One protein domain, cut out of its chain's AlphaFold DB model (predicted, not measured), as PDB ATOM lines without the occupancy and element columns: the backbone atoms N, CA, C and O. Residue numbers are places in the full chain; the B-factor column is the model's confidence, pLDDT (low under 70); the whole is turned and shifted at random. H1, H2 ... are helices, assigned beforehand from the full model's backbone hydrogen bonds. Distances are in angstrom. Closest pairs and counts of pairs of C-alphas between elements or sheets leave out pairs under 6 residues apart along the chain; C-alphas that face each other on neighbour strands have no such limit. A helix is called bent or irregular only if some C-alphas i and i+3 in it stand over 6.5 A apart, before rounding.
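Overview. This is residues 18 to 96 of the 325 residues of an uncharacterized protein of Pseudomonadales bacterium (UniProt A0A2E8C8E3). Two helices, H4 and the much longer H5, meet near their ends as a V, with H1 over the opening between its arms and the short helices H2 and H3 packed on H4. H1 comes close to both arms, while H3 sits by H4, and the far end of H5 with the residues after it, 88 to 96, sticks out past the rest. The printed part has 79 residues with five named helices, H1 to H5 in that order along the chain, and no named strand; the class is all helix. It is only just compact, close to loose, with a radius of gyration of the C-alphas of 13.8 A, and elongated, spanning 46 by 26 by 19 A.

Along the chain. H1 takes residues 18 to 29 and begins at C-alpha 18, (145.836, 157.356, 135.440); it is 16.5 A long from first to last C-alpha. H2, residues 31 to 37, is 9.9 A long and irregular: C-alphas 33 and 36 are 7.3 A apart. H3, residues 39 to 42, measures 5.8 A. H4, residues 48 to 63, runs 22.8 A from C-alpha 48 at (134.077, 157.741, 139.252). H5, residues 69 to 94, runs 37.7 A to C-alpha 94 at (159.703, 155.930, 130.416).

Arrangement. H4 is the hub, touching H2, H3 and H5. H4 and H5 form a helical hairpin, at a steep tilt of 42 degrees, opposite ways. They touch through residues 58 to 63 and 69 to 73 alone, and their closest C-alphas, those of Ile 62 and Ala 69, are 4.1 A apart. H3 touches H4 at residues 50 to 54 alone, with the C-alphas of His 40 and Ile 54 closest at 6.2 A. H2 and H4 only just touch, with 3 pairs of C-alphas within 8 A, the closest being Tyr 37 and Phe 58 at 6.3 A. H2 and H3 touch only at the corner, where the C-alphas of Gln 35 and Leu 41 are closest at 5.7 A. H1 is close to but not clearly touching H4, with the C-alphas of Ile 24 and Leu 51 closest at 7.1 A. The same holds for H1 and H5, with those of Tyr 26 and Met 79 closest at 7.6 A. H2 and H5 are near each other, and H3 and H5 are apart. Each O i to N i+4 pair is within hydrogen-bond range in H1, H4 and H5; in H2 it is 1 of 3, with 2 of 4 O i to N i+3 pairs, and H3 is too short for an O i to N i+4 pair.

Size, cuts and confidence. The two C-alphas farthest apart are those of Arg 64 and Gly 96, 46.5 A. Residues 88 to 96, of which 88 to 94 belong to H5, stand free; the body without them spans 33 by 26 by 19 A. The printed part has no cut, and its four links are tight. The mean pLDDT of the printed part is 83.9, with residues 42 to 48 under 70.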
ATOM      1  N   ASP A  18     145.431 157.124 136.830       83.62
ATOM      2  CA  ASP A  18     145.836 157.356 135.440       83.62
ATOM      3  C   ASP A  18     144.959 156.533 134.495       83.62
ATOM      4  O   ASP A  18     144.422 157.058 133.515       83.62
ATOM      5  N   GLN A  19     144.774 155.244 134.806       84.88
ATOM      6  CA  GLN A  19     143.900 154.358 134.039       84.88
ATOM      7  C   GLN A  19     142.455 154.868 134.043       84.88
ATOM      8  O   GLN A  19     141.782 154.851 133.007       84.88
ATOM      9  N   PHE A  20     141.995 155.360 135.190       83.31
ATOM     10  CA  PHE A  20     140.667 155.930 135.349       83.31
ATOM     11  C   PHE A  20     140.475 157.218 134.528       83.31
ATOM     12  O   PHE A  20     139.509 157.343 133.770       83.31
ATOM     13  N   THR A  21     141.420 158.158 134.617       84.31
ATOM     14  CA  THR A  21     141.380 159.419 133.855       84.31
ATOM     15  C   THR A  21     141.397 159.151 132.352       84.31
ATOM     16  O   THR A  21     140.593 159.718 131.605       84.31
ATOM     17  N   TRP A  22     142.253 158.225 131.915       88.69
ATOM     18  CA  TRP A  22     142.309 157.763 130.533       88.69
ATOM     19  C   TRP A  22     140.973 157.159 130.078       88.69
ATOM     20  O   TRP A  22     140.480 157.479 128.995       88.69
ATOM     21  N   ALA A  23     140.342 156.326 130.911       88.38
ATOM     22  CA  ALA A  23     139.071 155.691 130.583       88.38
ATOM     23  C   ALA A  23     137.942 156.717 130.389       88.38
ATOM     24  O   ALA A  23     137.171 156.601 129.434       88.38
ATOM     25  N   ILE A  24     137.873 157.749 131.240       86.25
ATOM     26  CA  ILE A  24     136.920 158.854 131.065       86.25
ATOM     27  C   ILE A  24     137.159 159.569 129.735       86.25
ATOM     28  O   ILE A  24     136.200 159.828 129.007       86.25
ATOM     29  N   GLN A  25     138.411 159.909 129.419       86.50
ATOM     30  CA  GLN A  25     138.746 160.593 128.167       86.50
ATOM     31  C   GLN A  25     138.331 159.756 126.953       86.50
ATOM     32  O   GLN A  25     137.628 160.254 126.077       86.50
ATOM     33  N   TYR A  26     138.634 158.458 126.967       89.25
ATOM     34  CA  TYR A  26     138.272 157.539 125.892       89.25
ATOM     35  C   TYR A  26     136.752 157.441 125.674       89.25
ATOM     36  O   TYR A  26     136.256 157.440 124.543       89.25
ATOM     37  N   VAL A  27     135.983 157.377 126.764       88.12
ATOM     38  CA  VAL A  27     134.514 157.372 126.710       88.12
ATOM     39  C   VAL A  27     133.981 158.715 126.194       88.12
ATOM     40  O   VAL A  27     133.046 158.730 125.392       88.12
ATOM     41  N   LYS A  28     134.593 159.839 126.593       85.00
ATOM     42  CA  LYS A  28     134.233 161.188 126.125       85.00
ATOM     43  C   LYS A  28     134.493 161.385 124.634       85.00
ATOM     44  O   LYS A  28     133.625 161.915 123.946       85.00
ATOM     45  N   GLU A  29     135.629 160.929 124.117       87.31
ATOM     46  CA  GLU A  29     135.941 160.978 122.681       87.31
ATOM     47  C   GLU A  29     134.891 160.227 121.854       87.31
ATOM     48  O   GLU A  29     134.456 160.682 120.796       87.31
ATOM     49  N   ARG A  30     134.411 159.095 122.379       86.88
ATOM     50  CA  ARG A  30     133.374 158.269 121.747       86.88
ATOM     51  C   ARG A  30     131.952 158.633 122.191       86.88
ATOM     52  O   ARG A  30     131.003 157.933 121.844       86.88
ATOM     53  N   ARG A  31     131.754 159.757 122.891       84.19
ATOM     54  CA  ARG A  31     130.450 160.167 123.447       84.19
ATOM     55  C   ARG A  31     129.346 160.202 122.396       84.19
ATOM     56  O   ARG A  31     128.262 159.685 122.644       84.19
ATOM     57  N   ARG A  32     129.616 160.771 121.215       82.19
ATOM     58  CA  ARG A  32     128.612 160.925 120.143       82.19
ATOM     59  C   ARG A  32     128.006 159.590 119.699       82.19
ATOM     60  O   ARG A  32     126.816 159.533 119.415       82.19
ATOM     61  N   SER A  33     128.794 158.515 119.660       83.62
ATOM     62  CA  SER A  33     128.303 157.188 119.262       83.62
ATOM     63  C   SER A  33     127.654 156.417 120.415       83.62
ATOM     64  O   SER A  33     126.858 155.506 120.172       83.62
ATOM     65  N   LEU A  34     127.963 156.790 121.660       84.69
ATOM     66  CA  LEU A  34     127.541 156.081 122.866       84.69
ATOM     67  C   LEU A  34     126.362 156.723 123.605       84.69
ATOM     68  O   LEU A  34     125.709 156.043 124.392       84.69
ATOM     69  N   GLN A  35     126.052 157.997 123.349       82.56
ATOM     70  CA  GLN A  35     125.036 158.763 124.088       82.56
ATOM     71  C   GLN A  35     123.650 158.096 124.087       82.56
ATOM     72  O   GLN A  35     122.937 158.136 125.083       82.56
ATOM     73  N   ARG A  36     123.292 157.394 123.006       81.94
ATOM     74  CA  ARG A  36     122.031 156.635 122.906       81.94
ATOM     75  C   ARG A  36     121.912 155.466 123.897       81.94
ATOM     76  O   ARG A  36     120.823 154.924 124.056       81.94
ATOM     77  N   TYR A  37     123.012 155.060 124.532       82.19
ATOM     78  CA  TYR A  37     123.074 153.905 125.431       82.19
ATOM     79  C   TYR A  37     123.170 154.273 126.908       82.19
ATOM     80  O   TYR A  37     122.888 153.426 127.749       82.19
ATOM     81  N   SER A  38     123.537 155.512 127.237       80.50
ATOM     82  CA  SER A  38     123.512 155.996 128.614       80.50
ATOM     83  C   SER A  38     123.272 157.500 128.651       80.50
ATOM     84  O   SER A  38     123.975 158.276 128.008       80.50
ATOM     85  N   ARG A  39     122.301 157.916 129.469       76.06
ATOM     86  CA  ARG A  39     121.986 159.334 129.720       76.06
ATOM     87  C   ARG A  39     123.089 160.033 130.519       76.06
ATOM     88  O   ARG A  39     123.248 161.244 130.442       76.06
ATOM     89  N   HIS A  40     123.896 159.267 131.248       76.88
ATOM     90  CA  HIS A  40     124.975 159.786 132.087       76.88
ATOM     91  C   HIS A  40     126.151 160.339 131.267       76.88
ATOM     92  O   HIS A  40     126.947 161.115 131.788       76.88
ATOM     93  N   LEU A  41     126.213 160.022 129.968       75.50
ATOM     94  CA  LEU A  41     127.156 160.603 129.006       75.50
ATOM     95  C   LEU A  41     126.850 162.063 128.649       75.50
ATOM     96  O   LEU A  41     127.678 162.717 128.016       75.50
ATOM     97  N   GLU A  42     125.679 162.590 129.014       65.31
ATOM     98  CA  GLU A  42     125.275 163.951 128.643       65.31
ATOM     99  C   GLU A  42     126.019 165.037 129.437       65.31
ATOM    100  O   GLU A  42     126.236 166.150 128.943       65.31
ATOM    101  N   TYR A  43     126.508 164.700 130.627       62.50
ATOM    102  CA  TYR A  43     127.191 165.632 131.524       62.50
ATOM    103  C   TYR A  43     128.688 165.761 131.183       62.50
ATOM    104  O   TYR A  43     129.316 164.814 130.736       62.50
ATOM    105  N   SER A  44     129.302 166.945 131.325       55.84
ATOM    106  CA  SER A  44     130.710 167.160 130.910       55.84
ATOM    107  C   SER A  44     131.747 166.724 131.957       55.84
ATOM    108  O   SER A  44     132.910 166.455 131.625       55.84
ATOM    109  N   LYS A  45     131.338 166.621 133.225       60.69
ATOM    110  CA  LYS A  45     132.174 166.194 134.352       60.69
ATOM    111  C   LYS A  45     131.718 164.809 134.799       60.69
ATOM    112  O   LYS A  45     130.813 164.708 135.611       60.69
ATOM    113  N   HIS A  46     132.322 163.766 134.237       64.38
ATOM    114  CA  HIS A  46     132.119 162.402 134.720       64.38
ATOM    115  C   HIS A  46     133.079 162.151 135.879       64.38
ATOM    116  O   HIS A  46     134.296 162.222 135.694       64.38
ATOM    117  N   GLY A  47     132.531 161.902 137.063       66.75
ATOM    118  CA  GLY A  47     133.267 161.339 138.187       66.75
ATOM    119  C   GLY A  47     133.317 159.811 138.120       66.75
ATOM    120  O   GLY A  47     132.744 159.184 137.229       66.75
ATOM    121  N   TYR A  48     133.976 159.200 139.107       68.25
ATOM    122  CA  TYR A  48     134.077 157.741 139.252       68.25
ATOM    123  C   TYR A  48     132.723 157.032 139.205       68.25
ATOM    124  O   TYR A  48     132.511 156.108 138.420       68.25
ATOM    125  N   ARG A  49     131.777 157.552 139.984       77.94
ATOM    126  CA  ARG A  49     130.425 157.012 140.082       77.94
ATOM    127  C   ARG A  49     129.676 157.053 138.750       77.94
ATOM    128  O   ARG A  49     128.913 156.142 138.456       77.94
ATOM    129  N   ASP A  50     129.914 158.075 137.935       82.06
ATOM    130  CA  ASP A  50     129.258 158.190 136.632       82.06
ATOM    131  C   ASP A  50     129.789 157.138 135.664       82.06
ATOM    132  O   ASP A  50     129.011 156.541 134.928       82.06
ATOM    133  N   LEU A  51     131.099 156.867 135.689       82.25
ATOM    134  CA  LEU A  51     131.692 155.829 134.851       82.25
ATOM    135  C   LEU A  51     131.127 154.451 135.211       82.25
ATOM    136  O   LEU A  51     130.743 153.704 134.316       82.25
ATOM    137  N   GLU A  52     131.007 154.138 136.502       83.69
ATOM    138  CA  GLU A  52     130.388 152.895 136.978       83.69
ATOM    139  C   GLU A  52     128.945 152.752 136.469       83.69
ATOM    140  O   GLU A  52     128.609 151.738 135.853       83.69
ATOM    141  N   ILE A  53     128.126 153.801 136.611       85.88
ATOM    142  CA  ILE A  53     126.735 153.811 136.139       85.88
ATOM    143  C   ILE A  53     126.654 153.655 134.611       85.88
ATOM    144  O   ILE A  53     125.832 152.885 134.116       85.88
ATOM    145  N   ILE A  54     127.519 154.333 133.849       87.50
ATOM    146  CA  ILE A  54     127.591 154.171 132.386       87.50
ATOM    147  C   ILE A  54     127.926 152.715 132.036       87.50
ATOM    148  O   ILE A  54     127.349 152.149 131.107       87.50
ATOM    149  N   GLY A  55     128.835 152.092 132.790       88.44
ATOM    150  CA  GLY A  55     129.204 150.690 132.614       88.44
ATOM    151  C   GLY A  55     128.034 149.746 132.847       88.44
ATOM    152  O   GLY A  55     127.816 148.839 132.045       88.44
ATOM    153  N   GLU A  56     127.262 149.978 133.907       88.25
ATOM    154  CA  GLU A  56     126.042 149.218 134.178       88.25
ATOM    155  C   GLU A  56     124.986 149.407 133.088       88.25
ATOM    156  O   GLU A  56     124.375 148.431 132.658       88.25
ATOM    157  N   ASP A  57     124.766 150.640 132.625       88.94
ATOM    158  CA  ASP A  57     123.817 150.930 131.550       88.94
ATOM    159  C   ASP A  57     124.195 150.162 130.273       88.94
ATOM    160  O   ASP A  57     123.338 149.539 129.640       88.94
ATOM    161  N   PHE A  58     125.485 150.136 129.923       90.25
ATOM    162  CA  PHE A  58     125.975 149.387 128.767       90.25
ATOM    163  C   PHE A  58     125.788 147.878 128.932       90.25
ATOM    164  O   PHE A  58     125.303 147.227 128.006       90.25
ATOM    165  N   GLU A  59     126.107 147.319 130.100       90.00
ATOM    166  CA  GLU A  59     125.882 145.894 130.376       90.00
ATOM    167  C   GLU A  59     124.395 145.534 130.312       90.00
ATOM    168  O   GLU A  59     124.041 144.534 129.695       90.00
ATOM    169  N   ARG A  60     123.494 146.388 130.816       88.88
ATOM    170  CA  ARG A  60     122.042 146.172 130.675       88.88
ATOM    171  C   ARG A  60     121.607 146.121 129.209       88.88
ATOM    172  O   ARG A  60     120.711 145.350 128.870       88.88
ATOM    173  N   VAL A  61     122.202 146.935 128.335       87.31
ATOM    174  CA  VAL A  61     121.917 146.900 126.889       87.31
ATOM    175  C   VAL A  61     122.484 145.631 126.242       87.31
ATOM    176  O   VAL A  61     121.819 145.042 125.387       87.31
ATOM    177  N   ILE A  62     123.668 145.182 126.666       87.62
ATOM    178  CA  ILE A  62     124.292 143.935 126.199       87.62
ATOM    179  C   ILE A  62     123.463 142.715 126.626       87.62
ATOM    180  O   ILE A  62     123.145 141.865 125.793       87.62
ATOM    181  N   ASP A  63     123.059 142.646 127.893       88.12
ATOM    182  CA  ASP A  63     122.311 141.522 128.466       88.12
ATOM    183  C   ASP A  63     120.923 141.359 127.841       88.12
ATOM    184  O   ASP A  63     120.432 140.241 127.692       88.12
ATOM    185  N   ARG A  64     120.315 142.461 127.381       88.56
ATOM    186  CA  ARG A  64     119.067 142.435 126.599       88.56
ATOM    187  C   ARG A  64     119.225 141.801 125.210       88.56
ATOM    188  O   ARG A  64     118.217 141.616 124.536       88.56
ATOM    189  N   ARG A  65     120.454 141.485 124.771       83.00
ATOM    190  CA  ARG A  65     120.792 140.874 123.467       83.00
ATOM    191  C   ARG A  65     120.140 141.569 122.266       83.00
ATOM    192  O   ARG A  65     119.789 140.936 121.276       83.00
ATOM    193  N   GLY A  66     119.973 142.886 122.362       81.38
ATOM    194  CA  GLY A  66     119.429 143.694 121.277       81.38
ATOM    195  C   GLY A  66     120.436 143.903 120.137       81.38
ATOM    196  O   GLY A  66     121.614 143.561 120.273       81.38
ATOM    197  N   PRO A  67     120.028 144.573 119.044       81.19
ATOM    198  CA  PRO A  67     120.904 144.866 117.899       81.19
ATOM    199  C   PRO A  67     122.132 145.713 118.275       81.19
ATOM    200  O   PRO A  67     123.122 145.767 117.551       81.19
ATOM    201  N   HIS A  68     122.087 146.380 119.427       85.44
ATOM    202  CA  HIS A  68     123.161 147.224 119.934       85.44
ATOM    203  C   HIS A  68     124.159 146.507 120.849       85.44
ATOM    204  O   HIS A  68     125.210 147.077 121.142       85.44
ATOM    205  N   ALA A  69     123.873 145.270 121.271       86.94
ATOM    206  CA  ALA A  69     124.756 144.505 122.148       86.94
ATOM    207  C   ALA A  69     126.138 144.300 121.507       86.94
ATOM    208  O   ALA A  69     127.151 144.624 122.119       86.94
ATOM    209  N   ALA A  70     126.181 143.893 120.235       87.06
ATOM    210  CA  ALA A  70     127.433 143.685 119.503       87.06
ATOM    211  C   ALA A  70     128.284 144.964 119.384       87.06
ATOM    212  O   ALA A  70     129.511 144.910 119.442       87.06
ATOM    213  N   VAL A  71     127.641 146.132 119.252       88.88
ATOM    214  CA  VAL A  71     128.334 147.429 119.165       88.88
ATOM    215  C   VAL A  71     129.027 147.760 120.486       88.88
ATOM    216  O   VAL A  71     130.186 148.172 120.485       88.88
ATOM    217  N   LEU A  72     128.337 147.559 121.611       89.56
ATOM    218  CA  LEU A  72     128.884 147.818 122.943       89.56
ATOM    219  C   LEU A  72     129.941 146.784 123.349       89.56
ATOM    220  O   LEU A  72     130.971 147.148 123.912       89.56
ATOM    221  N   GLU A  73     129.743 145.511 123.004       89.44
ATOM    222  CA  GLU A  73     130.757 144.474 123.216       89.44
ATOM    223  C   GLU A  73     132.044 144.790 122.444       89.44
ATOM    224  O   GLU A  73     133.134 144.740 123.021       89.44
ATOM    225  N   LYS A  74     131.927 145.198 121.171       90.19
ATOM    226  CA  LYS A  74     133.072 145.656 120.374       90.19
ATOM    227  C   LYS A  74     133.724 146.894 120.988       90.19
ATOM    228  O   LYS A  74     134.944 146.943 121.102       90.19
ATOM    229  N   PHE A  75     132.933 147.861 121.452       91.00
ATOM    230  CA  PHE A  75     133.454 149.042 122.141       91.00
ATOM    231  C   PHE A  75     134.313 148.672 123.363       91.00
ATOM    232  O   PHE A  75     135.424 149.185 123.506       91.00
ATOM    233  N   PHE A  76     133.856 147.748 124.214       90.00
ATOM    234  CA  PHE A  76     134.640 147.294 125.366       90.00
ATOM    235  C   PHE A  76     135.908 146.533 124.962       90.00
ATOM    236  O   PHE A  76     136.933 146.649 125.638       90.00
ATOM    237  N   GLN A  77     135.867 145.754 123.878       90.25
ATOM    238  CA  GLN A  77     137.055 145.084 123.341       90.25
ATOM    239  C   GLN A  77     138.087 146.098 122.833       90.25
ATOM    240  O   GLN A  77     139.249 146.027 123.237       90.25
ATOM    241  N   ASP A  78     137.649 147.071 122.029       91.56
ATOM    242  CA  ASP A  78     138.490 148.159 121.523       91.56
ATOM    243  C   ASP A  78     139.119 148.939 122.677       91.56
ATOM    244  O   ASP A  78     140.317 149.205 122.676       91.56
ATOM    245  N   MET A  79     138.324 149.274 123.696       91.25
ATOM    246  CA  MET A  79     138.803 150.008 124.861       91.25
ATOM    247  C   MET A  79     139.854 149.214 125.640       91.25
ATOM    248  O   MET A  79     140.901 149.750 125.988       91.25
ATOM    249  N   LYS A  80     139.642 147.913 125.869       90.06
ATOM    250  CA  LYS A  80     140.649 147.056 126.518       90.06
ATOM    251  C   LYS A  80     141.932 146.964 125.691       90.06
ATOM    252  O   LYS A  80     143.022 146.959 126.262       90.06
ATOM    253  N   ALA A  81     141.827 146.889 124.365       90.06
ATOM    254  CA  ALA A  81     142.986 146.889 123.477       90.06
ATOM    255  C   ALA A  81     143.740 148.230 123.534       90.06
ATOM    256  O   ALA A  81     144.960 148.243 123.706       90.06
ATOM    257  N   ALA A  82     143.014 149.348 123.486       90.00
ATOM    258  CA  ALA A  82     143.570 150.690 123.599       90.00
ATOM    259  C   ALA A  82     144.249 150.923 124.959       90.00
ATOM    260  O   ALA A  82     145.347 151.472 124.998       90.00
ATOM    261  N   ALA A  83     143.673 150.423 126.058       88.12
ATOM    262  CA  ALA A  83     144.266 150.506 127.394       88.12
ATOM    263  C   ALA A  83     145.620 149.783 127.466       88.12
ATOM    264  O   ALA A  83     146.598 150.308 128.003       88.12
ATOM    265  N   ARG A  84     145.713 148.583 126.873       88.44
ATOM    266  CA  ARG A  84     146.986 147.847 126.780       88.44
ATOM    267  C   ARG A  84     148.009 148.623 125.955       88.44
ATOM    268  O   ARG A  84     149.153 148.742 126.386       88.44
ATOM    269  N   ALA A  85     147.589 149.184 124.821       87.44
ATOM    270  CA  ALA A  85     148.452 149.995 123.965       87.44
ATOM    271  C   ALA A  85     148.946 151.268 124.679       87.44
ATOM    272  O   ALA A  85     150.120 151.626 124.575       87.44
ATOM    273  N   ALA A  86     148.083 151.936 125.449       86.00
ATOM    274  CA  ALA A  86     148.443 153.099 126.253       86.00
ATOM    275  C   ALA A  86     149.495 152.741 127.313       86.00
ATOM    276  O   ALA A  86     150.522 153.412 127.406       86.00
ATOM    277  N   LYS A  87     149.313 151.621 128.028       85.62
ATOM    278  CA  LYS A  87     150.295 151.121 129.002       85.62
ATOM    279  C   LYS A  87     151.643 150.803 128.353       85.62
ATOM    280  O   LYS A  87     152.684 151.177 128.891       85.62
ATOM    281  N   THR A  88     151.646 150.165 127.180       85.94
ATOM    282  CA  THR A  88     152.894 149.901 126.446       85.94
ATOM    283  C   THR A  88     153.578 151.189 125.996       85.94
ATOM    284  O   THR A  88     154.792 151.300 126.131       85.94
ATOM    285  N   ARG A  89     152.816 152.190 125.535       83.75
ATOM    286  CA  ARG A  89     153.355 153.497 125.132       83.75
ATOM    287  C   ARG A  89     153.923 154.269 126.321       83.75
ATOM    288  O   ARG A  89     154.986 154.863 126.184       83.75
ATOM    289  N   LYS A  90     153.262 154.239 127.485       84.06
ATOM    290  CA  LYS A  90     153.769 154.852 128.725       84.06
ATOM    291  C   LYS A  90     155.119 154.242 129.113       84.06
ATOM    292  O   LYS A  90     156.094 154.974 129.238       84.06
ATOM    293  N   LYS A  91     155.212 152.908 129.139       86.50
ATOM    294  CA  LYS A  91     156.474 152.195 129.397       86.50
ATOM    295  C   LYS A  91     157.567 152.539 128.377       86.50
ATOM    296  O   LYS A  91     158.715 152.739 128.753       86.50
ATOM    297  N   GLN A  92     157.226 152.629 127.090       84.62
ATOM    298  CA  GLN A  92     158.177 153.031 126.046       84.62
ATOM    299  C   GLN A  92     158.695 154.461 126.262       84.62
ATOM    300  O   GLN A  92     159.894 154.693 126.145       84.62
ATOM    301  N   ARG A  93     157.820 155.408 126.629       84.62
ATOM    302  CA  ARG A  93     158.215 156.788 126.961       84.62
ATOM    303  C   ARG A  93     159.138 156.838 128.181       84.62
ATOM    304  O   ARG A  93     160.135 157.548 128.142       84.62
ATOM    305  N   GLU A  94     158.846 156.060 129.223       85.38
ATOM    306  CA  GLU A  94     159.703 155.930 130.416       85.38
ATOM    307  C   GLU A  94     161.084 155.345 130.076       85.38
ATOM    308  O   GLU A  94     162.087 155.737 130.663       85.38
ATOM    309  N   GLN A  95     161.159 154.464 129.076       85.69
ATOM    310  CA  GLN A  95     162.414 153.930 128.530       85.69
ATOM    311  C   GLN A  95     163.131 154.903 127.573       85.69
ATOM    312  O   GLN A  95     164.144 154.546 126.979       85.69
ATOM    313  N   GLY A  96     162.616 156.124 127.401       82.06
ATOM    314  CA  GLY A  96     163.208 157.145 126.539       82.06
ATOM    315  C   GLY A  96     162.896 156.985 125.051       82.06
ATOM    316  O   GLY A  96     163.468 157.712 124.238       82.06
TER     317      GLY A  96